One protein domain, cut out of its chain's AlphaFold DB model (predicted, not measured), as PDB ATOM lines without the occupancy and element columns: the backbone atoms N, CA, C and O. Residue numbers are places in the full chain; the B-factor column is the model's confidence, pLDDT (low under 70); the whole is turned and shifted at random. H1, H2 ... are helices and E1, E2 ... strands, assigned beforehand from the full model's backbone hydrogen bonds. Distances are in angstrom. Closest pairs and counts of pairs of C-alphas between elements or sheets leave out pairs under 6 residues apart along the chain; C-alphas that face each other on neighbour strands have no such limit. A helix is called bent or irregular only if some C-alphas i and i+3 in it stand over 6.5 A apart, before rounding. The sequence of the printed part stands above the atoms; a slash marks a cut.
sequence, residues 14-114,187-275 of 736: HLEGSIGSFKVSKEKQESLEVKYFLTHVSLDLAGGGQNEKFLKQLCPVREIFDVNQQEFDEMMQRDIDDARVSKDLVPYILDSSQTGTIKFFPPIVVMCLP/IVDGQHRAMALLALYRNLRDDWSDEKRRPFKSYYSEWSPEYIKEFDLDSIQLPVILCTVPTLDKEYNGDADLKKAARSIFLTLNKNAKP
ATOM      1  N   HIS A  14      32.069   6.762  -9.183       92.31
ATOM      2  CA  HIS A  14      32.764   5.716  -8.430       92.31
ATOM      3  C   HIS A  14      32.029   5.448  -7.119       92.31
ATOM      4  O   HIS A  14      31.857   6.358  -6.310       92.31
ATOM      5  N   LEU A  15      31.604   4.201  -6.929       91.38
ATOM      6  CA  LEU A  15      30.839   3.738  -5.777       91.38
ATOM      7  C   LEU A  15      31.616   2.643  -5.045       91.38
ATOM      8  O   LEU A  15      32.252   1.795  -5.676       91.38
ATOM      9  N   GLU A  16      31.524   2.647  -3.719       90.50
ATOM     10  CA  GLU A  16      32.101   1.630  -2.836       90.50
ATOM     11  C   GLU A  16      30.972   0.817  -2.184       90.50
ATOM     12  O   GLU A  16      29.864   1.326  -1.971       90.50
ATOM     13  N   GLY A  17      31.210  -0.471  -1.941       90.38
ATOM     14  CA  GLY A  17      30.155  -1.379  -1.503       90.38
ATOM     15  C   GLY A  17      30.526  -2.850  -1.635       90.38
ATOM     16  O   GLY A  17      31.700  -3.206  -1.611       90.38
ATOM     17  N   SER A  18      29.511  -3.701  -1.778       91.38
ATOM     18  CA  SER A  18      29.671  -5.152  -1.915       91.38
ATOM     19  C   SER A  18      29.183  -5.640  -3.275       91.38
ATOM     20  O   SER A  18      28.152  -5.195  -3.776       91.38
ATOM     21  N   ILE A  19      29.899  -6.593  -3.860       92.25
ATOM     22  CA  ILE A  19      29.555  -7.255  -5.119       92.25
ATOM     23  C   ILE A  19      28.949  -8.621  -4.819       92.25
ATOM     24  O   ILE A  19      29.447  -9.371  -3.986       92.25
ATOM     25  N   GLY A  20      27.908  -8.980  -5.558       89.50
ATOM     26  CA  GLY A  20      27.420 -10.350  -5.619       89.50
ATOM     27  C   GLY A  20      26.969 -10.713  -7.025       89.50
ATOM     28  O   GLY A  20      26.870  -9.862  -7.913       89.50
ATOM     29  N   SER A  21      26.686 -11.990  -7.241       87.94
ATOM     30  CA  SER A  21      26.009 -12.439  -8.451       87.94
ATOM     31  C   SER A  21      24.979 -13.515  -8.144       87.94
ATOM     32  O   SER A  21      25.007 -14.160  -7.093       87.94
ATOM     33  N   PHE A  22      24.006 -13.655  -9.039       83.56
ATOM     34  CA  PHE A  22      22.960 -14.660  -8.941       83.56
ATOM     35  C   PHE A  22      22.713 -15.295 -10.305       83.56
ATOM     36  O   PHE A  22      22.505 -14.604 -11.304       83.56
ATOM     37  N   LYS A  23      22.714 -16.630 -10.325       78.25
ATOM     38  CA  LYS A  23      22.482 -17.465 -11.505       78.25
ATOM     39  C   LYS A  23      21.712 -18.712 -11.067       78.25
ATOM     40  O   LYS A  23      22.182 -19.442 -10.199       78.25
ATOM     41  N   VAL A  24      20.528 -18.956 -11.635       56.78
ATOM     42  CA  VAL A  24      19.702 -20.140 -11.320       56.78
ATOM     43  C   VAL A  24      19.454 -20.944 -12.579       56.78
ATOM     44  O   VAL A  24      18.520 -20.664 -13.325       56.78
ATOM     45  N   SER A  25      20.255 -21.980 -12.794       51.16
ATOM     46  CA  SER A  25      20.047 -22.924 -13.888       51.16
ATOM     47  C   SER A  25      19.139 -24.071 -13.443       51.16
ATOM     48  O   SER A  25      19.464 -24.791 -12.497       51.16
ATOM     49  N   LYS A  26      18.037 -24.304 -14.163       43.16
ATOM     50  CA  LYS A  26      17.464 -25.656 -14.291       43.16
ATOM     51  C   LYS A  26      18.088 -26.291 -15.528       43.16
ATOM     52  O   LYS A  26      18.276 -25.597 -16.519       43.16
ATOM     53  N   GLU A  27      18.380 -27.589 -15.469       43.00
ATOM     54  CA  GLU A  27      19.232 -28.390 -16.379       43.00
ATOM     55  C   GLU A  27      18.931 -28.341 -17.905       43.00
ATOM     56  O   GLU A  27      19.508 -29.117 -18.660       43.00
ATOM     57  N   LYS A  28      18.055 -27.454 -18.404       41.91
ATOM     58  CA  LYS A  28      17.753 -27.277 -19.838       41.91
ATOM     59  C   LYS A  28      17.642 -25.824 -20.340       41.91
ATOM     60  O   LYS A  28      17.351 -25.643 -21.517       41.91
ATOM     61  N   GLN A  29      17.873 -24.804 -19.509       46.91
ATOM     62  CA  GLN A  29      17.961 -23.403 -19.958       46.91
ATOM     63  C   GLN A  29      19.203 -22.736 -19.355       46.91
ATOM     64  O   GLN A  29      19.390 -22.766 -18.136       46.91
ATOM     65  N   GLU A  30      20.048 -22.137 -20.199       55.78
ATOM     66  CA  GLU A  30      21.131 -21.268 -19.735       55.78
ATOM     67  C   GLU A  30      20.524 -20.055 -19.029       55.78
ATOM     68  O   GLU A  30      19.917 -19.182 -19.643       55.78
ATOM     69  N   SER A  31      20.643 -20.014 -17.706       67.25
ATOM     70  CA  SER A  31      20.196 -18.869 -16.924       67.25
ATOM     71  C   SER A  31      21.215 -17.740 -17.023       67.25
ATOM     72  O   SER A  31      22.398 -17.967 -16.753       67.25
ATOM     73  N   LEU A  32      20.756 -16.534 -17.344       81.88
ATOM     74  CA  LEU A  32      21.586 -15.332 -17.344       81.88
ATOM     75  C   LEU A  32      22.118 -15.036 -15.938       81.88
ATOM     76  O   LEU A  32      21.398 -15.193 -14.949       81.88
ATOM     77  N   GLU A  33      23.375 -14.609 -15.853       85.81
ATOM     78  CA  GLU A  33      23.967 -14.171 -14.591       85.81
ATOM     79  C   GLU A  33      23.664 -12.691 -14.363       85.81
ATOM     80  O   GLU A  33      24.066 -11.830 -15.149       85.81
ATOM     81  N   VAL A  34      22.995 -12.385 -13.252       88.69
ATOM     82  CA  VAL A  34      22.830 -11.007 -12.784       88.69
ATOM     83  C   VAL A  34      23.955 -10.707 -11.802       88.69
ATOM     84  O   VAL A  34      23.998 -11.291 -10.718       88.69
ATOM     85  N   LYS A  35      24.857  -9.789 -12.164       91.88
ATOM     86  CA  LYS A  35      25.903  -9.271 -11.270       91.88
ATOM     87  C   LYS A  35      25.415  -7.970 -10.650       91.88
ATOM     88  O   LYS A  35      25.034  -7.049 -11.376       91.88
ATOM     89  N   TYR A  36      25.403  -7.899  -9.324       92.56
ATOM     90  CA  TYR A  36      24.847  -6.776  -8.579       92.56
ATOM     91  C   TYR A  36      25.863  -6.137  -7.626       92.56
ATOM     92  O   TYR A  36      26.784  -6.790  -7.139       92.56
ATOM     93  N   PHE A  37      25.674  -4.847  -7.358       94.12
ATOM     94  CA  PHE A  37      26.446  -4.047  -6.413       94.12
ATOM     95  C   PHE A  37      25.521  -3.467  -5.352       94.12
ATOM     96  O   PHE A  37      24.610  -2.712  -5.687       94.12
ATOM     97  N   LEU A  38      25.743  -3.806  -4.087       92.56
ATOM     98  CA  LEU A  38      25.034  -3.220  -2.957       92.56
ATOM     99  C   LEU A  38      25.834  -2.032  -2.424       92.56
ATOM    100  O   LEU A  38      26.981  -2.182  -2.006       92.56
ATOM    101  N   THR A  39      25.209  -0.862  -2.408       91.69
ATOM    102  CA  THR A  39      25.754   0.372  -1.835       91.69
ATOM    103  C   THR A  39      24.655   1.123  -1.081       91.69
ATOM    104  O   THR A  39      23.527   0.637  -0.967       91.69
ATOM    105  N   HIS A  40      24.964   2.299  -0.551       89.12
ATOM    106  CA  HIS A  40      23.981   3.202   0.035       89.12
ATOM    107  C   HIS A  40      24.087   4.581  -0.611       89.12
ATOM    108  O   HIS A  40      25.144   4.979  -1.092       89.12
ATOM    109  N   VAL A  41      22.976   5.307  -0.627       87.31
ATOM    110  CA  VAL A  41      22.930   6.707  -1.051       87.31
ATOM    111  C   VAL A  41      22.468   7.562   0.120       87.31
ATOM    112  O   VAL A  41      21.506   7.199   0.804       87.31
ATOM    113  N   SER A  42      23.163   8.675   0.365       82.19
ATOM    114  CA  SER A  42      22.796   9.651   1.394       82.19
ATOM    115  C   SER A  42      22.331  10.975   0.792       82.19
ATOM    116  O   SER A  42      22.637  11.293  -0.360       82.19
ATOM    117  N   LEU A  43      21.588  11.746   1.590       76.62
ATOM    118  CA  LEU A  43      21.198  13.127   1.288       76.62
ATOM    119  C   LEU A  43      22.229  14.154   1.792       76.62
ATOM    120  O   LEU A  43      21.896  15.329   1.928       76.62
ATOM    121  N   ASP A  44      23.477  13.740   2.024       72.88
ATOM    122  CA  ASP A  44      24.570  14.677   2.295       72.88
ATOM    123  C   ASP A  44      24.929  15.422   0.997       72.88
ATOM    124  O   ASP A  44      25.616  14.914   0.104       72.88
ATOM    125  N   LEU A  45      24.376  16.629   0.865       65.69
ATOM    126  CA  LEU A  45      24.529  17.505  -0.298       65.69
ATOM    127  C   LEU A  45      25.678  18.513  -0.133       65.69
ATOM    128  O   LEU A  45      25.815  19.436  -0.952       65.69
ATOM    129  N   ALA A  46      26.504  18.378   0.907       56.34
ATOM    130  CA  ALA A  46      27.653  19.244   1.111       56.34
ATOM    131  C   ALA A  46      28.806  18.838   0.169       56.34
ATOM    132  O   ALA A  46      29.619  17.972   0.465       56.34
ATOM    133  N   GLY A  47      28.912  19.509  -0.985       55.00
ATOM    134  CA  GLY A  47      30.173  19.576  -1.742       55.00
ATOM    135  C   GLY A  47      30.286  18.805  -3.064       55.00
ATOM    136  O   GLY A  47      31.411  18.577  -3.503       55.00
ATOM    137  N   GLY A  48      29.196  18.435  -3.752       60.09
ATOM    138  CA  GLY A  48      29.305  17.915  -5.130       60.09
ATOM    139  C   GLY A  48      29.943  16.526  -5.253       60.09
ATOM    140  O   GLY A  48      30.517  16.201  -6.297       60.09
ATOM    141  N   GLY A  49      29.887  15.726  -4.184       77.12
ATOM    142  CA  GLY A  49      30.498  14.398  -4.093       77.12
ATOM    143  C   GLY A  49      29.831  13.316  -4.958       77.12
ATOM    144  O   GLY A  49      28.923  13.572  -5.750       77.12
ATOM    145  N   GLN A  50      30.279  12.063  -4.798       82.88
ATOM    146  CA  GLN A  50      29.772  10.912  -5.566       82.88
ATOM    147  C   GLN A  50      28.271  10.652  -5.331       82.88
ATOM    148  O   GLN A  50      27.581  10.265  -6.269       82.88
ATOM    149  N   ASN A  51      27.742  10.946  -4.135       82.31
ATOM    150  CA  ASN A  51      26.315  10.786  -3.816       82.31
ATOM    151  C   ASN A  51      25.419  11.741  -4.613       82.31
ATOM    152  O   ASN A  51      24.414  11.313  -5.176       82.31
ATOM    153  N   GLU A  52      25.804  13.013  -4.743       84.31
ATOM    154  CA  GLU A  52      25.061  13.980  -5.561       84.31
ATOM    155  C   GLU A  52      25.097  13.597  -7.045       84.31
ATOM    156  O   GLU A  52      24.068  13.617  -7.725       84.31
ATOM    157  N   LYS A  53      26.265  13.166  -7.544       85.88
ATOM    158  CA  LYS A  53      26.373  12.612  -8.899       85.88
ATOM    159  C   LYS A  53      25.480  11.386  -9.078       85.88
ATOM    160  O   LYS A  53      24.834  11.273 -10.113       85.88
ATOM    161  N   PHE A  54      25.418  10.495  -8.091       87.81
ATOM    162  CA  PHE A  54      24.583   9.301  -8.151       87.81
ATOM    163  C   PHE A  54      23.091   9.656  -8.193       87.81
ATOM    164  O   PHE A  54      22.399   9.235  -9.119       87.81
ATOM    165  N   LEU A  55      22.612  10.508  -7.278       87.31
ATOM    166  CA  LEU A  55      21.223  10.988  -7.231       87.31
ATOM    167  C   LEU A  55      20.792  11.676  -8.526       87.31
ATOM    168  O   LEU A  55      19.685  11.446  -9.004       87.31
ATOM    169  N   LYS A  56      21.676  12.479  -9.128       85.88
ATOM    170  CA  LYS A  56      21.409  13.157 -10.403       85.88
ATOM    171  C   LYS A  56      21.201  12.183 -11.567       85.88
ATOM    172  O   LYS A  56      20.515  12.519 -12.529       85.88
ATOM    173  N   GLN A  57      21.826  11.012 -11.498       86.62
ATOM    174  CA  GLN A  57      21.808  10.007 -12.559       86.62
ATOM    175  C   GLN A  57      20.748   8.920 -12.341       86.62
ATOM    176  O   GLN A  57      20.419   8.194 -13.280       86.62
ATOM    177  N   LEU A  58      20.214   8.801 -11.121       87.31
ATOM    178  CA  LEU A  58      19.055   7.968 -10.831       87.31
ATOM    179  C   LEU A  58      17.819   8.576 -11.486       87.31
ATOM    180  O   LEU A  58      17.343   9.646 -11.104       87.31
ATOM    181  N   CYS A  59      17.271   7.852 -12.452       80.50
ATOM    182  CA  CYS A  59      16.105   8.295 -13.192       80.50
ATOM    183  C   CYS A  59      15.007   7.233 -13.091       80.50
ATOM    184  O   CYS A  59      15.243   6.058 -13.398       80.50
ATOM    185  N   PRO A  60      13.784   7.613 -12.688       81.12
ATOM    186  CA  PRO A  60      12.645   6.733 -12.860       81.12
ATOM    187  C   PRO A  60      12.379   6.535 -14.356       81.12
ATOM    188  O   PRO A  60      12.663   7.417 -15.169       81.12
ATOM    189  N   VAL A  61      11.786   5.394 -14.717       72.12
ATOM    190  CA  VAL A  61      11.516   5.022 -16.120       72.12
ATOM    191  C   VAL A  61      10.803   6.147 -16.883       72.12
ATOM    192  O   VAL A  61      11.135   6.421 -18.034       72.12
ATOM    193  N   ARG A  62       9.905   6.882 -16.209       71.75
ATOM    194  CA  ARG A  62       9.145   8.006 -16.781       71.75
ATOM    195  C   ARG A  62       9.949   9.179 -17.323       71.75
ATOM    196  O   ARG A  62       9.397   9.975 -18.072       71.75
ATOM    197  N   GLU A  63      11.208   9.322 -16.926       74.12
ATOM    198  CA  GLU A  63      12.048  10.461 -17.319       74.12
ATOM    199  C   GLU A  63      12.982  10.119 -18.490       74.12
ATOM    200  O   GLU A  63      13.428  11.008 -19.219       74.12
ATOM    201  N   ILE A  64      13.253   8.832 -18.716       68.44
ATOM    202  CA  ILE A  64      14.264   8.376 -19.680       68.44
ATOM    203  C   ILE A  64      13.693   8.350 -21.093       68.44
ATOM    204  O   ILE A  64      14.277   8.920 -22.014       68.44
ATOM    205  N   PHE A  65      12.519   7.756 -21.254       61.19
ATOM    206  CA  PHE A  65      11.951   7.499 -22.565       61.19
ATOM    207  C   PHE A  65      10.994   8.613 -23.015       61.19
ATOM    208  O   PHE A  65      10.448   9.356 -22.194       61.19
ATOM    209  N   ASP A  66      10.839   8.778 -24.327       55.31
ATOM    210  CA  ASP A  66       9.846   9.673 -24.929       55.31
ATOM    211  C   ASP A  66       8.568   8.882 -25.250       55.31
ATOM    212  O   ASP A  66       8.645   7.772 -25.777       55.31
ATOM    213  N   VAL A  67       7.396   9.447 -24.944       50.88
ATOM    214  CA  VAL A  67       6.079   8.777 -25.022       50.88
ATOM    215  C   VAL A  67       5.847   8.166 -26.406       50.88
ATOM    216  O   VAL A  67       5.331   7.051 -26.541       50.88
ATOM    217  N   ASN A  68       6.312   8.872 -27.434       49.44
ATOM    218  CA  ASN A  68       6.124   8.512 -28.835       49.44
ATOM    219  C   ASN A  68       7.122   7.452 -29.331       49.44
ATOM    220  O   ASN A  68       6.857   6.805 -30.336       49.44
ATOM    221  N   GLN A  69       8.245   7.240 -28.631       49.53
ATOM    222  CA  GLN A  69       9.315   6.321 -29.055       49.53
ATOM    223  C   GLN A  69       9.322   4.979 -28.308       49.53
ATOM    224  O   GLN A  69      10.058   4.080 -28.698       49.53
ATOM    225  N   GLN A  70       8.527   4.840 -27.244       51.34
ATOM    226  CA  GLN A  70       8.497   3.624 -26.426       51.34
ATOM    227  C   GLN A  70       7.788   2.447 -27.093       51.34
ATOM    228  O   GLN A  70       6.759   2.620 -27.748       51.34
ATOM    229  N   GLU A  71       8.238   1.231 -26.806       56.59
ATOM    230  CA  GLU A  71       7.372   0.061 -26.954       56.59
ATOM    231  C   GLU A  71       6.301   0.074 -25.852       56.59
ATOM    232  O   GLU A  71       6.499   0.618 -24.763       56.59
ATOM    233  N   PHE A  72       5.119  -0.469 -26.144       51.00
ATOM    234  CA  PHE A  72       3.926  -0.344 -25.296       51.00
ATOM    235  C   PHE A  72       4.155  -0.799 -23.834       51.00
ATOM    236  O   PHE A  72       3.591  -0.240 -22.893       51.00
ATOM    237  N   ASP A  73       5.055  -1.753 -23.629       48.97
ATOM    238  CA  ASP A  73       5.419  -2.314 -22.326       48.97
ATOM    239  C   ASP A  73       6.245  -1.352 -21.461       48.97
ATOM    240  O   ASP A  73       6.134  -1.343 -20.231       48.97
ATOM    241  N   GLU A  74       7.053  -0.502 -22.093       55.78
ATOM    242  CA  GLU A  74       7.897   0.485 -21.416       55.78
ATOM    243  C   GLU A  74       7.056   1.657 -20.880       55.78
ATOM    244  O   GLU A  74       7.416   2.275 -19.874       55.78
ATOM    245  N   MET A  75       5.893   1.921 -21.495       53.25
ATOM    246  CA  MET A  75       4.926   2.919 -21.022       53.25
ATOM    247  C   MET A  75       4.326   2.534 -19.664       53.25
ATOM    248  O   MET A  75       4.011   3.404 -18.859       53.25
ATOM    249  N   MET A  76       4.208   1.236 -19.368       52.00
ATOM    250  CA  MET A  76       3.607   0.751 -18.124       52.00
ATOM    251  C   MET A  76       4.556   0.747 -16.931       52.00
ATOM    252  O   MET A  76       4.093   0.640 -15.805       52.00
ATOM    253  N   GLN A  77       5.866   0.880 -17.101       54.66
ATOM    254  CA  GLN A  77       6.787   1.015 -15.961       54.66
ATOM    255  C   GLN A  77       6.918   2.477 -15.481       54.66
ATOM    256  O   GLN A  77       7.741   2.776 -14.616       54.66
ATOM    257  N   ARG A  78       6.105   3.380 -16.055       56.00
ATOM    258  CA  ARG A  78       6.098   4.836 -15.858       56.00
ATOM    259  C   ARG A  78       5.327   5.309 -14.619       56.00
ATOM    260  O   ARG A  78       5.672   6.358 -14.071       56.00
ATOM    261  N   ASP A  79       4.279   4.593 -14.213       62.00
ATOM    262  CA  ASP A  79       3.309   5.109 -13.239       62.00
ATOM    263  C   ASP A  79       3.859   5.076 -11.807       62.00
ATOM    264  O   ASP A  79       4.014   4.020 -11.190       62.00
ATOM    265  N   ILE A  80       4.113   6.265 -11.263       72.25
ATOM    266  CA  ILE A  80       4.462   6.489  -9.861       72.25
ATOM    267  C   ILE A  80       3.307   7.252  -9.219       72.25
ATOM    268  O   ILE A  80       2.871   8.283  -9.728       72.25
ATOM    269  N   ASP A  81       2.822   6.764  -8.083       72.81
ATOM    270  CA  ASP A  81       1.802   7.435  -7.278       72.81
ATOM    271  C   ASP A  81       2.457   8.552  -6.445       72.81
ATOM    272  O   ASP A  81       2.771   8.369  -5.268       72.81
ATOM    273  N   ASP A  82       2.737   9.702  -7.075       80.31
ATOM    274  CA  ASP A  82       3.421  10.842  -6.439       80.31
ATOM    275  C   ASP A  82       2.687  11.355  -5.187       80.31
ATOM    276  O   ASP A  82       3.315  11.792  -4.222       80.31
ATOM    277  N   ALA A  83       1.358  11.241  -5.166       74.00
ATOM    278  CA  ALA A  83       0.540  11.582  -4.010       74.00
ATOM    279  C   ALA A  83       0.860  10.692  -2.815       74.00
ATOM    280  O   ALA A  83       1.107  11.194  -1.720       74.00
ATOM    281  N   ARG A  84       0.905   9.374  -3.026       72.81
ATOM    282  CA  ARG A  84       1.315   8.410  -2.002       72.81
ATOM    283  C   ARG A  84       2.767   8.602  -1.587       72.81
ATOM    284  O   ARG A  84       3.078   8.468  -0.406       72.81
ATOM    285  N   VAL A  85       3.664   8.911  -2.525       79.94
ATOM    286  CA  VAL A  85       5.070   9.202  -2.201       79.94
ATOM    287  C   VAL A  85       5.143  10.378  -1.229       79.94
ATOM    288  O   VAL A  85       5.738  10.246  -0.161       79.94
ATOM    289  N   SER A  86       4.501  11.494  -1.570       82.06
ATOM    290  CA  SER A  86       4.496  12.710  -0.756       82.06
ATOM    291  C   SER A  86       3.769  12.522   0.584       82.06
ATOM    292  O   SER A  86       4.254  12.967   1.621       82.06
ATOM    293  N   LYS A  87       2.644  11.792   0.591       76.06
ATOM    294  CA  LYS A  87       1.810  11.550   1.779       76.06
ATOM    295  C   LYS A  87       2.411  10.560   2.772       76.06
ATOM    296  O   LYS A  87       2.292  10.784   3.970       76.06
ATOM    297  N   ASP A  88       2.962   9.448   2.291       72.44
ATOM    298  CA  ASP A  88       3.332   8.317   3.147       72.44
ATOM    299  C   ASP A  88       4.852   8.154   3.235       72.44
ATOM    300  O   ASP A  88       5.398   7.967   4.320       72.44
ATOM    301  N   LEU A  89       5.553   8.207   2.097       79.81
ATOM    302  CA  LEU A  89       6.968   7.831   2.037       79.81
ATOM    303  C   LEU A  89       7.905   8.955   2.462       79.81
ATOM    304  O   LEU A  89       8.853   8.680   3.192       79.81
ATOM    305  N   VAL A  90       7.650  10.199   2.044       83.12
ATOM    306  CA  VAL A  90       8.468  11.344   2.471       83.12
ATOM    307  C   VAL A  90       8.396  11.537   3.995       83.12
ATOM    308  O   VAL A  90       9.462  11.563   4.614       83.12
ATOM    309  N   PRO A  91       7.212  11.538   4.649       78.12
ATOM    310  CA  PRO A  91       7.151  11.534   6.106       78.12
ATOM    311  C   PRO A  91       7.831  10.313   6.707       78.12
ATOM    312  O   PRO A  91       8.551  10.447   7.680       78.12
ATOM    313  N   TYR A  92       7.664   9.117   6.140       76.88
ATOM    314  CA  TYR A  92       8.312   7.930   6.696       76.88
ATOM    315  C   TYR A  92       9.853   8.038   6.687       76.88
ATOM    316  O   TYR A  92      10.478   7.577   7.645       76.88
ATOM    317  N   ILE A  93      10.450   8.703   5.682       77.94
ATOM    318  CA  ILE A  93      11.886   9.043   5.631       77.94
ATOM    319  C   ILE A  93      12.259  10.092   6.693       77.94
ATOM    320  O   ILE A  93      13.239   9.893   7.402       77.94
ATOM    321  N   LEU A  94      11.495  11.185   6.805       78.25
ATOM    322  CA  LEU A  94      11.861  12.356   7.619       78.25
ATOM    323  C   LEU A  94      11.414  12.287   9.093       78.25
ATOM    324  O   LEU A  94      11.990  12.952   9.944       78.25
ATOM    325  N   ASP A  95      10.381  11.509   9.419       68.94
ATOM    326  CA  ASP A  95       9.722  11.519  10.731       68.94
ATOM    327  C   ASP A  95      10.671  11.023  11.841       68.94
ATOM    328  O   ASP A  95      11.009   9.840  11.933       68.94
ATOM    329  N   SER A  96      11.088  11.942  12.705       54.62
ATOM    330  CA  SER A  96      11.890  11.687  13.903       54.62
ATOM    331  C   SER A  96      11.035  11.521  15.168       54.62
ATOM    332  O   SER A  96      11.566  11.209  16.235       54.62
ATOM    333  N   SER A  97       9.709  11.696  15.078       48.19
ATOM    334  CA  SER A  97       8.800  11.750  16.227       48.19
ATOM    335  C   SER A  97       8.251  10.387  16.655       48.19
ATOM    336  O   SER A  97       7.646  10.291  17.725       48.19
ATOM    337  N   GLN A  98       8.415   9.325  15.861       48.75
ATOM    338  CA  GLN A  98       8.035   7.965  16.266       48.75
ATOM    339  C   GLN A  98       9.126   7.321  17.127       48.75
ATOM    340  O   GLN A  98       9.861   6.424  16.710       48.75
ATOM    341  N   THR A  99       9.235   7.784  18.373       39.69
ATOM    342  CA  THR A  99      10.101   7.168  19.380       39.69
ATOM    343  C   THR A  99       9.676   5.710  19.608       39.69
ATOM    344  O   THR A  99       8.608   5.460  20.164       39.69
ATOM    345  N   GLY A 100      10.504   4.745  19.190       40.59
ATOM    346  CA  GLY A 100      10.314   3.312  19.472       40.59
ATOM    347  C   GLY A 100       9.930   2.412  18.290       40.59
ATOM    348  O   GLY A 100       9.803   1.205  18.489       40.59
ATOM    349  N   THR A 101       9.780   2.932  17.066       46.66
ATOM    350  CA  THR A 101       9.549   2.104  15.863       46.66
ATOM    351  C   THR A 101      10.832   1.887  15.065       46.66
ATOM    352  O   THR A 101      11.497   2.849  14.683       46.66
ATOM    353  N   ILE A 102      11.160   0.628  14.760       55.28
ATOM    354  CA  ILE A 102      12.257   0.277  13.847       55.28
ATOM    355  C   ILE A 102      11.806   0.591  12.417       55.28
ATOM    356  O   ILE A 102      10.889  -0.050  11.903       55.28
ATOM    357  N   LYS A 103      12.455   1.563  11.772       62.16
ATOM    358  CA  LYS A 103      12.244   1.877  10.357       62.16
ATOM    359  C   LYS A 103      13.241   1.095   9.510       62.16
ATOM    360  O   LYS A 103      14.444   1.178   9.728       62.16
ATOM    361  N   PHE A 104      12.740   0.339   8.539       65.38
ATOM    362  CA  PHE A 104      13.566  -0.383   7.574       65.38
ATOM    363  C   PHE A 104      13.117  -0.048   6.153       65.38
ATOM    364  O   PHE A 104      11.919  -0.061   5.856       65.38
ATOM    365  N   PHE A 105      14.081   0.243   5.280       71.44
ATOM    366  CA  PHE A 105      13.861   0.429   3.851       71.44
ATOM    367  C   PHE A 105      14.482  -0.742   3.100       71.44
ATOM    368  O   PHE A 105      15.705  -0.896   3.123       71.44
ATOM    369  N   PRO A 106      13.676  -1.555   2.397       78.56
ATOM    370  CA  PRO A 106      14.237  -2.524   1.476       78.56
ATOM    371  C   PRO A 106      15.049  -1.791   0.392       78.56
ATOM    372  O   PRO A 106      14.703  -0.648   0.054       78.56
ATOM    373  N   PRO A 107      16.080  -2.427  -0.184       87.00
ATOM    374  CA  PRO A 107      16.908  -1.788  -1.195       87.00
ATOM    375  C   PRO A 107      16.122  -1.337  -2.430       87.00
ATOM    376  O   PRO A 107      15.164  -1.995  -2.847       87.00
ATOM    377  N   ILE A 108      16.525  -0.205  -3.006       89.62
ATOM    378  CA  ILE A 108      16.073   0.242  -4.331       89.62
ATOM    379  C   ILE A 108      16.849  -0.562  -5.371       89.62
ATOM    380  O   ILE A 108      18.072  -0.648  -5.275       89.62
ATOM    381  N   VAL A 109      16.170  -1.141  -6.360       89.38
ATOM    382  CA  VAL A 109      16.832  -1.927  -7.410       89.38
ATOM    383  C   VAL A 109      16.939  -1.092  -8.673       89.38
ATOM    384  O   VAL A 109      15.938  -0.627  -9.223       89.38
ATOM    385  N   VAL A 110      18.168  -0.922  -9.139       90.88
ATOM    386  CA  VAL A 110      18.540  -0.072 -10.264       90.88
ATOM    387  C   VAL A 110      19.236  -0.928 -11.306       90.88
ATOM    388  O   VAL A 110      20.094  -1.732 -10.966       90.88
ATOM    389  N   MET A 111      18.902  -0.757 -12.577       90.00
ATOM    390  CA  MET A 111      19.624  -1.379 -13.679       90.00
ATOM    391  C   MET A 111      20.514  -0.359 -14.381       90.00
ATOM    392  O   MET A 111      20.060   0.732 -14.726       90.00
ATOM    393  N   CYS A 112      21.764  -0.737 -14.634       91.44
ATOM    394  CA  CYS A 112      22.715   0.069 -15.391       91.44
ATOM    395  C   CYS A 112      22.653  -0.303 -16.876       91.44
ATOM    396  O   CYS A 112      23.225  -1.313 -17.268       91.44
ATOM    397  N   LEU A 113      21.981   0.500 -17.702       89.94
ATOM    398  CA  LEU A 113      21.831   0.229 -19.134       89.94
ATOM    399  C   LEU A 113      22.722   1.135 -19.992       89.94
ATOM    400  O   LEU A 113      22.703   2.350 -19.782       89.94
ATOM    401  N   PRO A 114      23.465   0.590 -20.975       91.12
ATOM    402  CA  PRO A 114      24.147   1.403 -21.975       91.12
ATOM    403  C   PRO A 114      23.113   2.124 -22.848       91.12
ATOM    404  O   PRO A 114      22.026   1.595 -23.069       91.12
ATOM    405  N   ILE A 187      15.539   2.917 -12.440       86.25
ATOM    406  CA  ILE A 187      14.925   2.305 -11.257       86.25
ATOM    407  C   ILE A 187      13.902   1.255 -11.702       86.25
ATOM    408  O   ILE A 187      12.849   1.592 -12.253       86.25
ATOM    409  N   VAL A 188      14.213  -0.013 -11.434       78.81
ATOM    410  CA  VAL A 188      13.382  -1.166 -11.800       78.81
ATOM    411  C   VAL A 188      12.466  -1.551 -10.641       78.81
ATOM    412  O   VAL A 188      11.280  -1.759 -10.847       78.81
ATOM    413  N   ASP A 189      12.957  -1.561  -9.400       80.56
ATOM    414  CA  ASP A 189      12.107  -1.745  -8.215       80.56
ATOM    415  C   ASP A 189      12.362  -0.662  -7.166       80.56
ATOM    416  O   ASP A 189      13.447  -0.091  -7.052       80.56
ATOM    417  N   GLY A 190      11.326  -0.364  -6.384       79.69
ATOM    418  CA  GLY A 190      11.364   0.690  -5.384       79.69
ATOM    419  C   GLY A 190      11.177   2.081  -5.968       79.69
ATOM    420  O   GLY A 190      11.566   3.045  -5.322       79.69
ATOM    421  N   GLN A 191      10.529   2.208  -7.131       80.50
ATOM    422  CA  GLN A 191      10.286   3.489  -7.806       80.50
ATOM    423  C   GLN A 191       9.681   4.559  -6.882       80.50
ATOM    424  O   GLN A 191      10.180   5.674  -6.840       80.50
ATOM    425  N   HIS A 192       8.679   4.214  -6.065       79.81
ATOM    426  CA  HIS A 192       8.092   5.142  -5.090       79.81
ATOM    427  C   HIS A 192       9.088   5.559  -3.987       79.81
ATOM    428  O   HIS A 192       9.130   6.723  -3.598       79.81
ATOM    429  N   ARG A 193       9.915   4.620  -3.497       81.62
ATOM    430  CA  ARG A 193      10.948   4.873  -2.470       81.62
ATOM    431  C   ARG A 193      12.043   5.785  -3.022       81.62
ATOM    432  O   ARG A 193      12.403   6.774  -2.397       81.62
ATOM    433  N   ALA A 194      12.517   5.474  -4.224       86.62
ATOM    434  CA  ALA A 194      13.484   6.284  -4.941       86.62
ATOM    435  C   ALA A 194      12.926   7.676  -5.259       86.62
ATOM    436  O   ALA A 194      13.631   8.664  -5.101       86.62
ATOM    437  N   MET A 195      11.651   7.777  -5.643       87.12
ATOM    438  CA  MET A 195      11.021   9.064  -5.921       87.12
ATOM    439  C   MET A 195      10.895   9.933  -4.666       87.12
ATOM    440  O   MET A 195      11.083  11.137  -4.774       87.12
ATOM    441  N   ALA A 196      10.663   9.360  -3.480       86.75
ATOM    442  CA  ALA A 196      10.685  10.126  -2.229       86.75
ATOM    443  C   ALA A 196      12.052  10.800  -2.014       86.75
ATOM    444  O   ALA A 196      12.126  12.000  -1.759       86.75
ATOM    445  N   LEU A 197      13.135  10.042  -2.209       87.44
ATOM    446  CA  LEU A 197      14.507  10.540  -2.119       87.44
ATOM    447  C   LEU A 197      14.809  11.605  -3.189       87.44
ATOM    448  O   LEU A 197      15.338  12.673  -2.883       87.44
ATOM    449  N   LEU A 198      14.441  11.331  -4.443       88.94
ATOM    450  CA  LEU A 198      14.644  12.251  -5.563       88.94
ATOM    451  C   LEU A 198      13.832  13.538  -5.399       88.94
ATOM    452  O   LEU A 198      14.329  14.603  -5.748       88.94
ATOM    453  N   ALA A 199      12.612  13.469  -4.868       88.50
ATOM    454  CA  ALA A 199      11.779  14.639  -4.611       88.50
ATOM    455  C   ALA A 199      12.420  15.563  -3.568       88.50
ATOM    456  O   ALA A 199      12.502  16.768  -3.806       88.50
ATOM    457  N   LEU A 200      12.938  15.002  -2.468       87.81
ATOM    458  CA  LEU A 200      13.675  15.761  -1.452       87.81
ATOM    459  C   LEU A 200      14.905  16.446  -2.054       87.81
ATOM    460  O   LEU A 200      15.063  17.659  -1.927       87.81
ATOM    461  N   TYR A 201      15.729  15.691  -2.785       88.12
ATOM    462  CA  TYR A 201      16.895  16.229  -3.488       88.12
ATOM    463  C   TYR A 201      16.519  17.369  -4.453       88.12
ATOM    464  O   TYR A 201      17.132  18.439  -4.434       88.12
ATOM    465  N   ARG A 202      15.481  17.173  -5.274       89.00
ATOM    466  CA  ARG A 202      15.031  18.157  -6.272       89.00
ATOM    467  C   ARG A 202      14.438  19.405  -5.635       89.00
ATOM    468  O   ARG A 202      14.667  20.488  -6.161       89.00
ATOM    469  N   ASN A 203      13.727  19.292  -4.513       88.12
ATOM    470  CA  ASN A 203      13.266  20.458  -3.757       88.12
ATOM    471  C   ASN A 203      14.452  21.244  -3.179       88.12
ATOM    472  O   ASN A 203      14.483  22.463  -3.308       88.12
ATOM    473  N   LEU A 204      15.466  20.567  -2.629       86.12
ATOM    474  CA  LEU A 204      16.658  21.218  -2.067       86.12
ATOM    475  C   LEU A 204      17.542  21.915  -3.118       86.12
ATOM    476  O   LEU A 204      18.205  22.903  -2.795       86.12
ATOM    477  N   ARG A 205      17.574  21.411  -4.360       84.69
ATOM    478  CA  ARG A 205      18.395  21.940  -5.470       84.69
ATOM    479  C   ARG A 205      17.613  22.731  -6.535       84.69
ATOM    480  O   ARG A 205      18.229  23.222  -7.474       84.69
ATOM    481  N   ASP A 206      16.290  22.837  -6.398       80.62
ATOM    482  CA  ASP A 206      15.341  23.350  -7.408       80.62
ATOM    483  C   ASP A 206      15.486  22.698  -8.804       80.62
ATOM    484  O   ASP A 206      15.313  23.327  -9.846       80.62
ATOM    485  N   ASP A 207      15.761  21.389  -8.839       82.19
ATOM    486  CA  ASP A 207      16.000  20.613 -10.071       82.19
ATOM    487  C   ASP A 207      14.694  20.079 -10.711       82.19
ATOM    488  O   ASP A 207      14.559  18.909 -11.092       82.19
ATOM    489  N   TRP A 208      13.691  20.959 -10.800       83.75
ATOM    490  CA  TRP A 208      12.365  20.685 -11.380       83.75
ATOM    491  C   TRP A 208      12.135  21.348 -12.744       83.75
ATOM    492  O   TRP A 208      11.039  21.247 -13.294       83.75
ATOM    493  N   SER A 209      13.132  22.059 -13.278       75.56
ATOM    494  CA  SER A 209      13.004  22.854 -14.508       75.56
ATOM    495  C   SER A 209      12.840  22.021 -15.781       75.56
ATOM    496  O   SER A 209      12.421  22.559 -16.801       75.56
ATOM    497  N   ASP A 210      13.174  20.730 -15.733       78.44
ATOM    498  CA  ASP A 210      12.975  19.799 -16.842       78.44
ATOM    499  C   ASP A 210      11.476  19.661 -17.174       78.44
ATOM    500  O   ASP A 210      10.641  19.444 -16.290       78.44
ATOM    501  N   GLU A 211      11.131  19.768 -18.458       72.50
ATOM    502  CA  GLU A 211       9.758  19.663 -18.958       72.50
ATOM    503  C   GLU A 211       9.085  18.344 -18.553       72.50
ATOM    504  O   GLU A 211       7.901  18.344 -18.214       72.50
ATOM    505  N   LYS A 212       9.846  17.243 -18.479       73.50
ATOM    506  CA  LYS A 212       9.352  15.930 -18.044       73.50
ATOM    507  C   LYS A 212       9.094  15.852 -16.538       73.50
ATOM    508  O   LYS A 212       8.348  14.983 -16.095       73.50
ATOM    509  N   ARG A 213       9.701  16.731 -15.731       81.50
ATOM    510  CA  ARG A 213       9.579  16.741 -14.257       81.50
ATOM    511  C   ARG A 213       8.556  17.755 -13.759       81.50
ATOM    512  O   ARG A 213       7.871  17.503 -12.767       81.50
ATOM    513  N   ARG A 214       8.436  18.892 -14.449       79.56
ATOM    514  CA  ARG A 214       7.587  20.031 -14.074       79.56
ATOM    515  C   ARG A 214       6.131  19.662 -13.732       79.56
ATOM    516  O   ARG A 214       5.649  20.190 -12.728       79.56
ATOM    517  N   PRO A 215       5.437  18.756 -14.457       77.69
ATOM    518  CA  PRO A 215       4.054  18.385 -14.138       77.69
ATOM    519  C   PRO A 215       3.865  17.771 -12.745       77.69
ATOM    520  O   PRO A 215       2.758  17.808 -12.213       77.69
ATOM    521  N   PHE A 216       4.931  17.224 -12.149       80.75
ATOM    522  CA  PHE A 216       4.882  16.508 -10.873       80.75
ATOM    523  C   PHE A 216       5.330  17.357  -9.672       80.75
ATOM    524  O   PHE A 216       5.132  16.942  -8.532       80.75
ATOM    525  N   LYS A 217       5.898  18.558  -9.892       85.00
ATOM    526  CA  LYS A 217       6.417  19.437  -8.820       85.00
ATOM    527  C   LYS A 217       5.351  19.771  -7.768       85.00
ATOM    528  O   LYS A 217       5.662  19.877  -6.582       85.00
ATOM    529  N   SER A 218       4.093  19.926  -8.188       80.81
ATOM    530  CA  SER A 218       2.981  20.296  -7.304       80.81
ATOM    531  C   SER A 218       2.759  19.287  -6.173       80.81
ATOM    532  O   SER A 218       2.567  19.713  -5.037       80.81
ATOM    533  N   TYR A 219       2.895  17.983  -6.440       81.44
ATOM    534  CA  TYR A 219       2.721  16.920  -5.436       81.44
ATOM    535  C   TYR A 219       3.701  17.020  -4.262       81.44
ATOM    536  O   TYR A 219       3.385  16.602  -3.150       81.44
ATOM    537  N   TYR A 220       4.884  17.585  -4.505       85.62
ATOM    538  CA  TYR A 220       5.967  17.694  -3.528       85.62
ATOM    539  C   TYR A 220       6.158  19.119  -3.006       85.62
ATOM    540  O   TYR A 220       7.067  19.362  -2.220       85.62
ATOM    541  N   SER A 221       5.321  20.070  -3.431       83.94
ATOM    542  CA  SER A 221       5.475  21.488  -3.077       83.94
ATOM    543  C   SER A 221       5.195  21.782  -1.600       83.94
ATOM    544  O   SER A 221       5.609  22.828  -1.110       83.94
ATOM    545  N   GLU A 222       4.525  20.869  -0.890       77.00
ATOM    546  CA  GLU A 222       4.356  20.929   0.569       77.00
ATOM    547  C   GLU A 222       5.658  20.659   1.348       77.00
ATOM    548  O   GLU A 222       5.740  20.969   2.528       77.00
ATOM    549  N   TRP A 223       6.685  20.105   0.698       83.81
ATOM    550  CA  TRP A 223       7.995  19.848   1.298       83.81
ATOM    551  C   TRP A 223       8.960  20.974   0.926       83.81
ATOM    552  O   TRP A 223       9.813  20.810   0.049       83.81
ATOM    553  N   SER A 224       8.792  22.148   1.537       83.19
ATOM    554  CA  SER A 224       9.620  23.319   1.226       83.19
ATOM    555  C   SER A 224      11.101  23.090   1.584       83.19
ATOM    556  O   SER A 224      11.405  22.324   2.502       83.19
ATOM    557  N   PRO A 225      12.057  23.733   0.883       84.75
ATOM    558  CA  PRO A 225      13.477  23.608   1.213       84.75
ATOM    559  C   PRO A 225      13.793  24.037   2.647       84.75
ATOM    560  O   PRO A 225      14.711  23.491   3.254       84.75
ATOM    561  N   GLU A 226      13.062  25.020   3.174       83.00
ATOM    562  CA  GLU A 226      13.183  25.481   4.556       83.00
ATOM    563  C   GLU A 226      12.758  24.384   5.532       83.00
ATOM    564  O   GLU A 226      13.537  24.045   6.417       83.00
ATOM    565  N   TYR A 227      11.596  23.769   5.306       79.75
ATOM    566  CA  TYR A 227      11.063  22.713   6.164       79.75
ATOM    567  C   TYR A 227      11.897  21.425   6.108       79.75
ATOM    568  O   TYR A 227      12.186  20.822   7.135       79.75
ATOM    569  N   ILE A 228      12.368  21.013   4.923       83.69
ATOM    570  CA  ILE A 228      13.222  19.818   4.783       83.69
ATOM    571  C   ILE A 228      14.519  19.959   5.602       83.69
ATOM    572  O   ILE A 228      14.995  18.977   6.169       83.69
ATOM    573  N   LYS A 229      15.089  21.169   5.685       83.62
ATOM    574  CA  LYS A 229      16.332  21.440   6.430       83.62
ATOM    575  C   LYS A 229      16.170  21.399   7.952       83.62
ATOM    576  O   LYS A 229      17.179  21.448   8.649       83.62
ATOM    577  N   GLU A 230      14.946  21.327   8.470       82.94
ATOM    578  CA  GLU A 230      14.692  21.150   9.906       82.94
ATOM    579  C   GLU A 230      14.975  19.711  10.373       82.94
ATOM    580  O   GLU A 230      15.151  19.471  11.568       82.94
ATOM    581  N   PHE A 231      15.050  18.757   9.439       81.62
ATOM    582  CA  PHE A 231      15.314  17.346   9.710       81.62
ATOM    583  C   PHE A 231      16.806  16.999   9.597       81.62
ATOM    584  O   PHE A 231      17.565  17.648   8.878       81.62
ATOM    585  N   ASP A 232      17.217  15.926  10.278       79.12
ATOM    586  CA  ASP A 232      18.558  15.355  10.139       79.12
ATOM    587  C   ASP A 232      18.649  14.534   8.843       79.12
ATOM    588  O   ASP A 232      18.141  13.415   8.759       79.12
ATOM    589  N   LEU A 233      19.259  15.122   7.812       80.25
ATOM    590  CA  LEU A 233      19.423  14.496   6.496       80.25
ATOM    591  C   LEU A 233      20.693  13.641   6.399       80.25
ATOM    592  O   LEU A 233      20.756  12.736   5.563       80.25
ATOM    593  N   ASP A 234      21.685  13.902   7.253       74.88
ATOM    594  CA  ASP A 234      23.006  13.270   7.191       74.88
ATOM    595  C   ASP A 234      22.959  11.813   7.675       74.88
ATOM    596  O   ASP A 234      23.727  10.967   7.208       74.88
ATOM    597  N   SER A 235      22.018  11.484   8.565       75.25
ATOM    598  CA  SER A 235      21.783  10.108   9.022       75.25
ATOM    599  C   SER A 235      20.928   9.266   8.067       75.25
ATOM    600  O   SER A 235      20.783   8.056   8.270       75.25
ATOM    601  N   ILE A 236      20.394   9.853   6.990       79.06
ATOM    602  CA  ILE A 236      19.574   9.134   6.010       79.06
ATOM    603  C   ILE A 236      20.488   8.436   5.004       79.06
ATOM    604  O   ILE A 236      21.042   9.058   4.099       79.06
ATOM    605  N   GLN A 237      20.597   7.114   5.132       81.75
ATOM    606  CA  GLN A 237      21.294   6.248   4.183       81.75
ATOM    607  C   GLN A 237      20.334   5.176   3.671       81.75
ATOM    608  O   GLN A 237      19.871   4.323   4.430       81.75
ATOM    609  N   LEU A 238      20.019   5.215   2.377       84.94
ATOM    610  CA  LEU A 238      19.124   4.238   1.759       84.94
ATOM    611  C   LEU A 238      19.925   3.199   0.970       84.94
ATOM    612  O   LEU A 238      20.745   3.586   0.134       84.94
ATOM    613  N   PRO A 239      19.691   1.893   1.187       89.94
ATOM    614  CA  PRO A 239      20.384   0.857   0.439       89.94
ATOM    615  C   PRO A 239      19.924   0.835  -1.024       89.94
ATOM    616  O   PRO A 239      18.729   0.912  -1.329       89.94
ATOM    617  N   VAL A 240      20.877   0.682  -1.941       91.81
ATOM    618  CA  VAL A 240      20.647   0.592  -3.386       91.81
ATOM    619  C   VAL A 240      21.404  -0.605  -3.945       91.81
ATOM    620  O   VAL A 240      22.578  -0.806  -3.645       91.81
ATOM    621  N   ILE A 241      20.724  -1.394  -4.774       93.31
ATOM    622  CA  ILE A 241      21.300  -2.501  -5.532       93.31
ATOM    623  C   ILE A 241      21.392  -2.068  -6.994       93.31
ATOM    624  O   ILE A 241      20.364  -1.848  -7.632       93.31
ATOM    625  N   LEU A 242      22.607  -1.967  -7.532       93.38
ATOM    626  CA  LEU A 242      22.844  -1.748  -8.959       93.38
ATOM    627  C   LEU A 242      23.076  -3.085  -9.660       93.38
ATOM    628  O   LEU A 242      24.033  -3.787  -9.353       93.38
ATOM    629  N   CYS A 243      22.220  -3.426 -10.613       92.81
ATOM    630  CA  CYS A 243      22.253  -4.663 -11.378       92.81
ATOM    631  C   CYS A 243      22.834  -4.438 -12.777       92.81
ATOM    632  O   CYS A 243      22.470  -3.499 -13.489       92.81
ATOM    633  N   THR A 244      23.675  -5.380 -13.191       92.81
ATOM    634  CA  THR A 244      24.164  -5.567 -14.560       92.81
ATOM    635  C   THR A 244      23.941  -7.019 -14.974       92.81
ATOM    636  O   THR A 244      23.775  -7.897 -14.123       92.81
ATOM    637  N   VAL A 245      23.962  -7.290 -16.278       91.56
ATOM    638  CA  VAL A 245      23.878  -8.656 -16.820       91.56
ATOM    639  C   VAL A 245      25.078  -8.876 -17.742       91.56
ATOM    640  O   VAL A 245      24.930  -8.778 -18.957       91.56
ATOM    641  N   PRO A 246      26.292  -9.092 -17.195       89.50
ATOM    642  CA  PRO A 246      27.523  -9.065 -17.988       89.50
ATOM    643  C   PRO A 246      27.565 -10.108 -19.110       89.50
ATOM    644  O   PRO A 246      28.288  -9.920 -20.076       89.50
ATOM    645  N   THR A 247      26.780 -11.185 -19.005       88.69
ATOM    646  CA  THR A 247      26.658 -12.216 -20.046       88.69
ATOM    647  C   THR A 247      25.869 -11.762 -21.277       88.69
ATOM    648  O   THR A 247      25.901 -12.456 -22.283       88.69
ATOM    649  N   LEU A 248      25.122 -10.652 -21.198       90.62
ATOM    650  CA  LEU A 248      24.393 -10.048 -22.322       90.62
ATOM    651  C   LEU A 248      25.244  -8.969 -22.997       90.62
ATOM    652  O   LEU A 248      24.877  -7.790 -23.034       90.62
ATOM    653  N   ASP A 249      26.412  -9.364 -23.483       91.25
ATOM    654  CA  ASP A 249      27.275  -8.506 -24.280       91.25
ATOM    655  C   ASP A 249      27.132  -8.800 -25.782       91.25
ATOM    656  O   ASP A 249      26.291  -9.594 -26.203       91.25
ATOM    657  N   LYS A 250      27.933  -8.131 -26.615       88.38
ATOM    658  CA  LYS A 250      27.884  -8.293 -28.078       88.38
ATOM    659  C   LYS A 250      28.231  -9.698 -28.582       88.38
ATOM    660  O   LYS A 250      28.018  -9.949 -29.766       88.38
ATOM    661  N   GLU A 251      28.778 -10.577 -27.745       87.69
ATOM    662  CA  GLU A 251      29.097 -11.960 -28.113       87.69
ATOM    663  C   GLU A 251      27.979 -12.945 -27.734       87.69
ATOM    664  O   GLU A 251      28.046 -14.129 -28.077       87.69
ATOM    665  N   TYR A 252      26.931 -12.473 -27.053       86.06
ATOM    666  CA  TYR A 252      25.796 -13.294 -26.660       86.06
ATOM    667  C   TYR A 252      24.987 -13.774 -27.876       86.06
ATOM    668  O   TYR A 252      24.511 -12.979 -28.682       86.06
ATOM    669  N   ASN A 253      24.788 -15.093 -27.973       81.62
ATOM    670  CA  ASN A 253      24.098 -15.751 -29.094       81.62
ATOM    671  C   ASN A 253      22.737 -16.363 -28.710       81.62
ATOM    672  O   ASN A 253      22.227 -17.223 -29.426       81.62
ATOM    673  N   GLY A 254      22.175 -15.991 -27.556       81.56
ATOM    674  CA  GLY A 254      20.866 -16.476 -27.113       81.56
ATOM    675  C   GLY A 254      19.720 -15.509 -27.417       81.56
ATOM    676  O   GLY A 254      19.895 -14.469 -28.043       81.56
ATOM    677  N   ASP A 255      18.532 -15.844 -26.912       77.75
ATOM    678  CA  ASP A 255      17.280 -15.136 -27.218       77.75
ATOM    679  C   ASP A 255      16.941 -13.966 -26.267       77.75
ATOM    680  O   ASP A 255      15.905 -13.302 -26.405       77.75
ATOM    681  N   ALA A 256      17.783 -13.696 -25.276       80.69
ATOM    682  CA  ALA A 256      17.586 -12.589 -24.352       80.69
ATOM    683  C   ALA A 256      18.334 -11.315 -24.778       80.69
ATOM    684  O   ALA A 256      19.413 -11.368 -25.354       80.69
ATOM    685  N   ASP A 257      17.772 -10.166 -24.416       84.25
ATOM    686  CA  ASP A 257      18.386  -8.845 -24.548       84.25
ATOM    687  C   ASP A 257      18.265  -8.087 -23.214       84.25
ATOM    688  O   ASP A 257      17.603  -8.542 -22.268       84.25
ATOM    689  N   LEU A 258      18.918  -6.928 -23.110       84.19
ATOM    690  CA  LEU A 258      18.922  -6.144 -21.872       84.19
ATOM    691  C   LEU A 258      17.532  -5.644 -21.458       84.19
ATOM    692  O   LEU A 258      17.249  -5.558 -20.258       84.19
ATOM    693  N   LYS A 259      16.638  -5.373 -22.412       78.94
ATOM    694  CA  LYS A 259      15.272  -4.908 -22.130       78.94
ATOM    695  C   LYS A 259      14.417  -6.046 -21.570       78.94
ATOM    696  O   LYS A 259      13.735  -5.861 -20.560       78.94
ATOM    697  N   LYS A 260      14.490  -7.246 -22.155       77.44
ATOM    698  CA  LYS A 260      13.874  -8.485 -21.637       77.44
ATOM    699  C   LYS A 260      14.393  -8.819 -20.244       77.44
ATOM    700  O   LYS A 260      13.603  -9.135 -19.356       77.44
ATOM    701  N   ALA A 261      15.700  -8.692 -20.012       80.19
ATOM    702  CA  ALA A 261      16.277  -8.901 -18.686       80.19
ATOM    703  C   ALA A 261      15.713  -7.906 -17.654       80.19
ATOM    704  O   ALA A 261      15.349  -8.312 -16.548       80.19
ATOM    705  N   ALA A 262      15.555  -6.630 -18.023       78.56
ATOM    706  CA  ALA A 262      14.949  -5.609 -17.164       78.56
ATOM    707  C   ALA A 262      13.500  -5.919 -16.805       78.56
ATOM    708  O   ALA A 262      13.139  -5.905 -15.624       78.56
ATOM    709  N   ARG A 263      12.688  -6.259 -17.810       73.75
ATOM    710  CA  ARG A 263      11.282  -6.646 -17.631       73.75
ATOM    711  C   ARG A 263      11.150  -7.901 -16.766       73.75
ATOM    712  O   ARG A 263      10.329  -7.928 -15.852       73.75
ATOM    713  N   SER A 264      12.003  -8.902 -16.968       75.56
ATOM    714  CA  SER A 264      12.001 -10.131 -16.168       75.56
ATOM    715  C   SER A 264      12.348  -9.881 -14.693       75.56
ATOM    716  O   SER A 264      11.649 -10.373 -13.799       75.56
ATOM    717  N   ILE A 265      13.371  -9.061 -14.416       75.81
ATOM    718  CA  ILE A 265      13.728  -8.657 -13.046       75.81
ATOM    719  C   ILE A 265      12.567  -7.888 -12.400       75.81
ATOM    720  O   ILE A 265      12.169  -8.216 -11.281       75.81
ATOM    721  N   PHE A 266      11.972  -6.930 -13.120       73.69
ATOM    722  CA  PHE A 266      10.801  -6.173 -12.669       73.69
ATOM    723  C   PHE A 266       9.642  -7.088 -12.257       73.69
ATOM    724  O   PHE A 266       9.123  -6.989 -11.142       73.69
ATOM    725  N   LEU A 267       9.244  -8.006 -13.139       66.50
ATOM    726  CA  LEU A 267       8.130  -8.921 -12.891       66.50
ATOM    727  C   LEU A 267       8.413  -9.870 -11.730       66.50
ATOM    728  O   LEU A 267       7.525 -10.147 -10.926       66.50
ATOM    729  N   THR A 268       9.646 -10.360 -11.618       69.12
ATOM    730  CA  THR A 268      10.031 -11.310 -10.570       69.12
ATOM    731  C   THR A 268      10.008 -10.666  -9.186       69.12
ATOM    732  O   THR A 268       9.487 -11.265  -8.245       69.12
ATOM    733  N   LEU A 269      10.509  -9.434  -9.053       67.88
ATOM    734  CA  LEU A 269      10.503  -8.709  -7.779       67.88
ATOM    735  C   LEU A 269       9.076  -8.366  -7.321       67.88
ATOM    736  O   LEU A 269       8.742  -8.549  -6.149       67.88
ATOM    737  N   ASN A 270       8.199  -7.967  -8.247       59.78
ATOM    738  CA  ASN A 270       6.820  -7.593  -7.919       59.78
ATOM    739  C   ASN A 270       5.843  -8.780  -7.783       59.78
ATOM    740  O   ASN A 270       4.714  -8.599  -7.333       59.78
ATOM    741  N   LYS A 271       6.239 -10.018  -8.113       56.91
ATOM    742  CA  LYS A 271       5.425 -11.209  -7.789       56.91
ATOM    743  C   LYS A 271       5.330 -11.463  -6.276       56.91
ATOM    744  O   LYS A 271       4.353 -12.057  -5.830       56.91
ATOM    745  N   ASN A 272       6.312 -10.991  -5.498       45.75
ATOM    746  CA  ASN A 272       6.422 -11.241  -4.055       45.75
ATOM    747  C   ASN A 272       6.095 -10.017  -3.169       45.75
ATOM    748  O   ASN A 272       5.910 -10.175  -1.963       45.75
ATOM    749  N   ALA A 273       5.998  -8.807  -3.733       46.91
ATOM    750  CA  ALA A 273       5.641  -7.565  -3.035       46.91
ATOM    751  C   ALA A 273       4.532  -6.830  -3.810       46.91
ATOM    752  O   ALA A 273       4.558  -6.879  -5.028       46.91
ATOM    753  N   LYS A 274       3.562  -6.210  -3.104       49.72
ATOM    754  CA  LYS A 274       2.292  -5.602  -3.596       49.72
ATOM    755  C   LYS A 274       1.928  -5.969  -5.059       49.72
ATOM    756  O   LYS A 274       2.489  -5.376  -5.976       49.72
ATOM    757  N   PRO A 275       0.953  -6.869  -5.284       52.81
ATOM    758  CA  PRO A 275       0.747  -7.510  -6.580       52.81
ATOM    759  C   PRO A 275       0.539  -6.500  -7.711       52.81
ATOM    760  O   PRO A 275      -0.305  -5.607  -7.619       52.81
TER     761      PRO A 275
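AT A GLANCE: This is residues 14 to 114 and 187 to 275 of the 736 residues of an uncharacterized protein of Vibrio tubiashii (UniProt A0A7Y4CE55). A strongly twisted sheet of five strands runs through the body, with H8 lying along one of its faces and H5 set on the other. H4 crosses H5 and, with H6 and H7, gathers round it at one end of the longest axis, while the link of the E1 and E2 hairpin reaches the other end; H1 sits beside the sheet next to E2, and residues 97 to 102 stick out as a loop. The printed part has 190 residues with eight named helices and six named strands, in the order E1 E2 H1 E3 H2 H3 H4 E4 E5 H5 H6 H7 E6 H8. The mixed sheet has the order E1, E2, E6, E4, E5, with E6 and E4 parallel and the other neighbours antiparallel. The class is mixed, helices and strands, and the whole is compact, with a radius of gyration of the C-alphas of 17.9 A and spans of 57 by 41 by 35 A.

IN THESE COORDINATES: E1, residues 14 to 22, begins at C-alpha 14 at (32.764, 5.716, -8.430), bends by 74 degrees at residue 17 and is 22.6 A long. E2, residues 34 to 42, is 25.1 A long. H1, residues 50 to 57, E3, residues 58 to 60, H2, residues 61 to 64, and H3, residues 72 to 75, follow. H4, residues 82 to 94, spans 16.5 A and is only just irregular: C-alphas 87 and 90 are 6.7 A apart. E4, residues 108 to 114, is 19.4 A long. After the cut come E5, residues 187 to 189, and H5, residues 191 to 205, 20.3 A long from C-alpha 191 at (10.286, 3.489, -7.806). H6, residues 214 to 220, is irregular, with C-alphas 215 and 218 7.2 A apart; H7 is residues 225 to 228. E6, residues 237 to 244, is 22.3 A long, and H8, residues 258 to 270, is 18.5 A long, ending at C-alpha 270 at (6.820, -7.593, -7.919).

HOW THE PARTS SIT: E1 and E2 form a hairpin, with N 20 and O 36 at 2.9 A. E2 and E6 are antiparallel at 156 degrees, with N 37 and O 242 at 2.8 A. E6 and E4 are parallel at 38 degrees, with N 110 and O 241 at 2.8 A. E4 and the edge strand E5 are antiparallel, with N 109 and O 189 at 3.0 A. The arrangement is three layers, helices on both faces of a sheet: H5 on one face, H8 on the other. H8 is over E4 and along the strands, at 0 degrees on the local plane and a height over the sheet of 8.6 A; the C-alphas of Val 188 and Phe 266, the closest of E5 and H8, are 5.7 A apart. H5 has a height of 9.2 A and is only just over none of the strands, 2 of its C-alphas falling on E4. H1 is on the sheet at the sheet's level, at 2.8 A; its closest C-alphas to E2 are Asn 51 and Val 41, 6.0 A. E3 pairs with no named strand; Pro 60 and Ile 187 are its closest C-alphas to E5, 5.2 A. H2 and H3 are close but not clearly touching, with C-alphas 62 and 75 closest at 7.9 A. H4 and H5 touch, about perpendicular at 75 degrees, with the C-alphas of Val 90 and Ala 196 closest at 5.3 A. With residues 82 to 86 alone H4 touches H6, Ser 86 and Tyr 220 being the closest C-alphas at 5.9 A. With residues 200 to 204 alone H5 touches H7, Leu 204 and Pro 225 being the closest C-alphas at 5.2 A. Every O i to N i+4 pair is within hydrogen-bond range in H1, H5 and H8; in H4 7 of 9 are, in H6 0 of 3, with 3 of 4 O i to N i+3 pairs, and H2, H3 and H7 are too short for such a pair.

THE WHOLE: The C-alphas farthest apart are those of Lys 28 and Glu 226, 58.3 A. Residues 115 to 186 are not printed, and C-alphas 114 and 187 are 14.2 A apart across the cut. The links E1 to E2, H4 to E4 and E6 to H8 are long. The mean pLDDT of the printed part is 76.2; 47 residues are under 70, namely residues 24 to 31, 45 to 48, 64 to 79, 95 to 104 and 267 to 275.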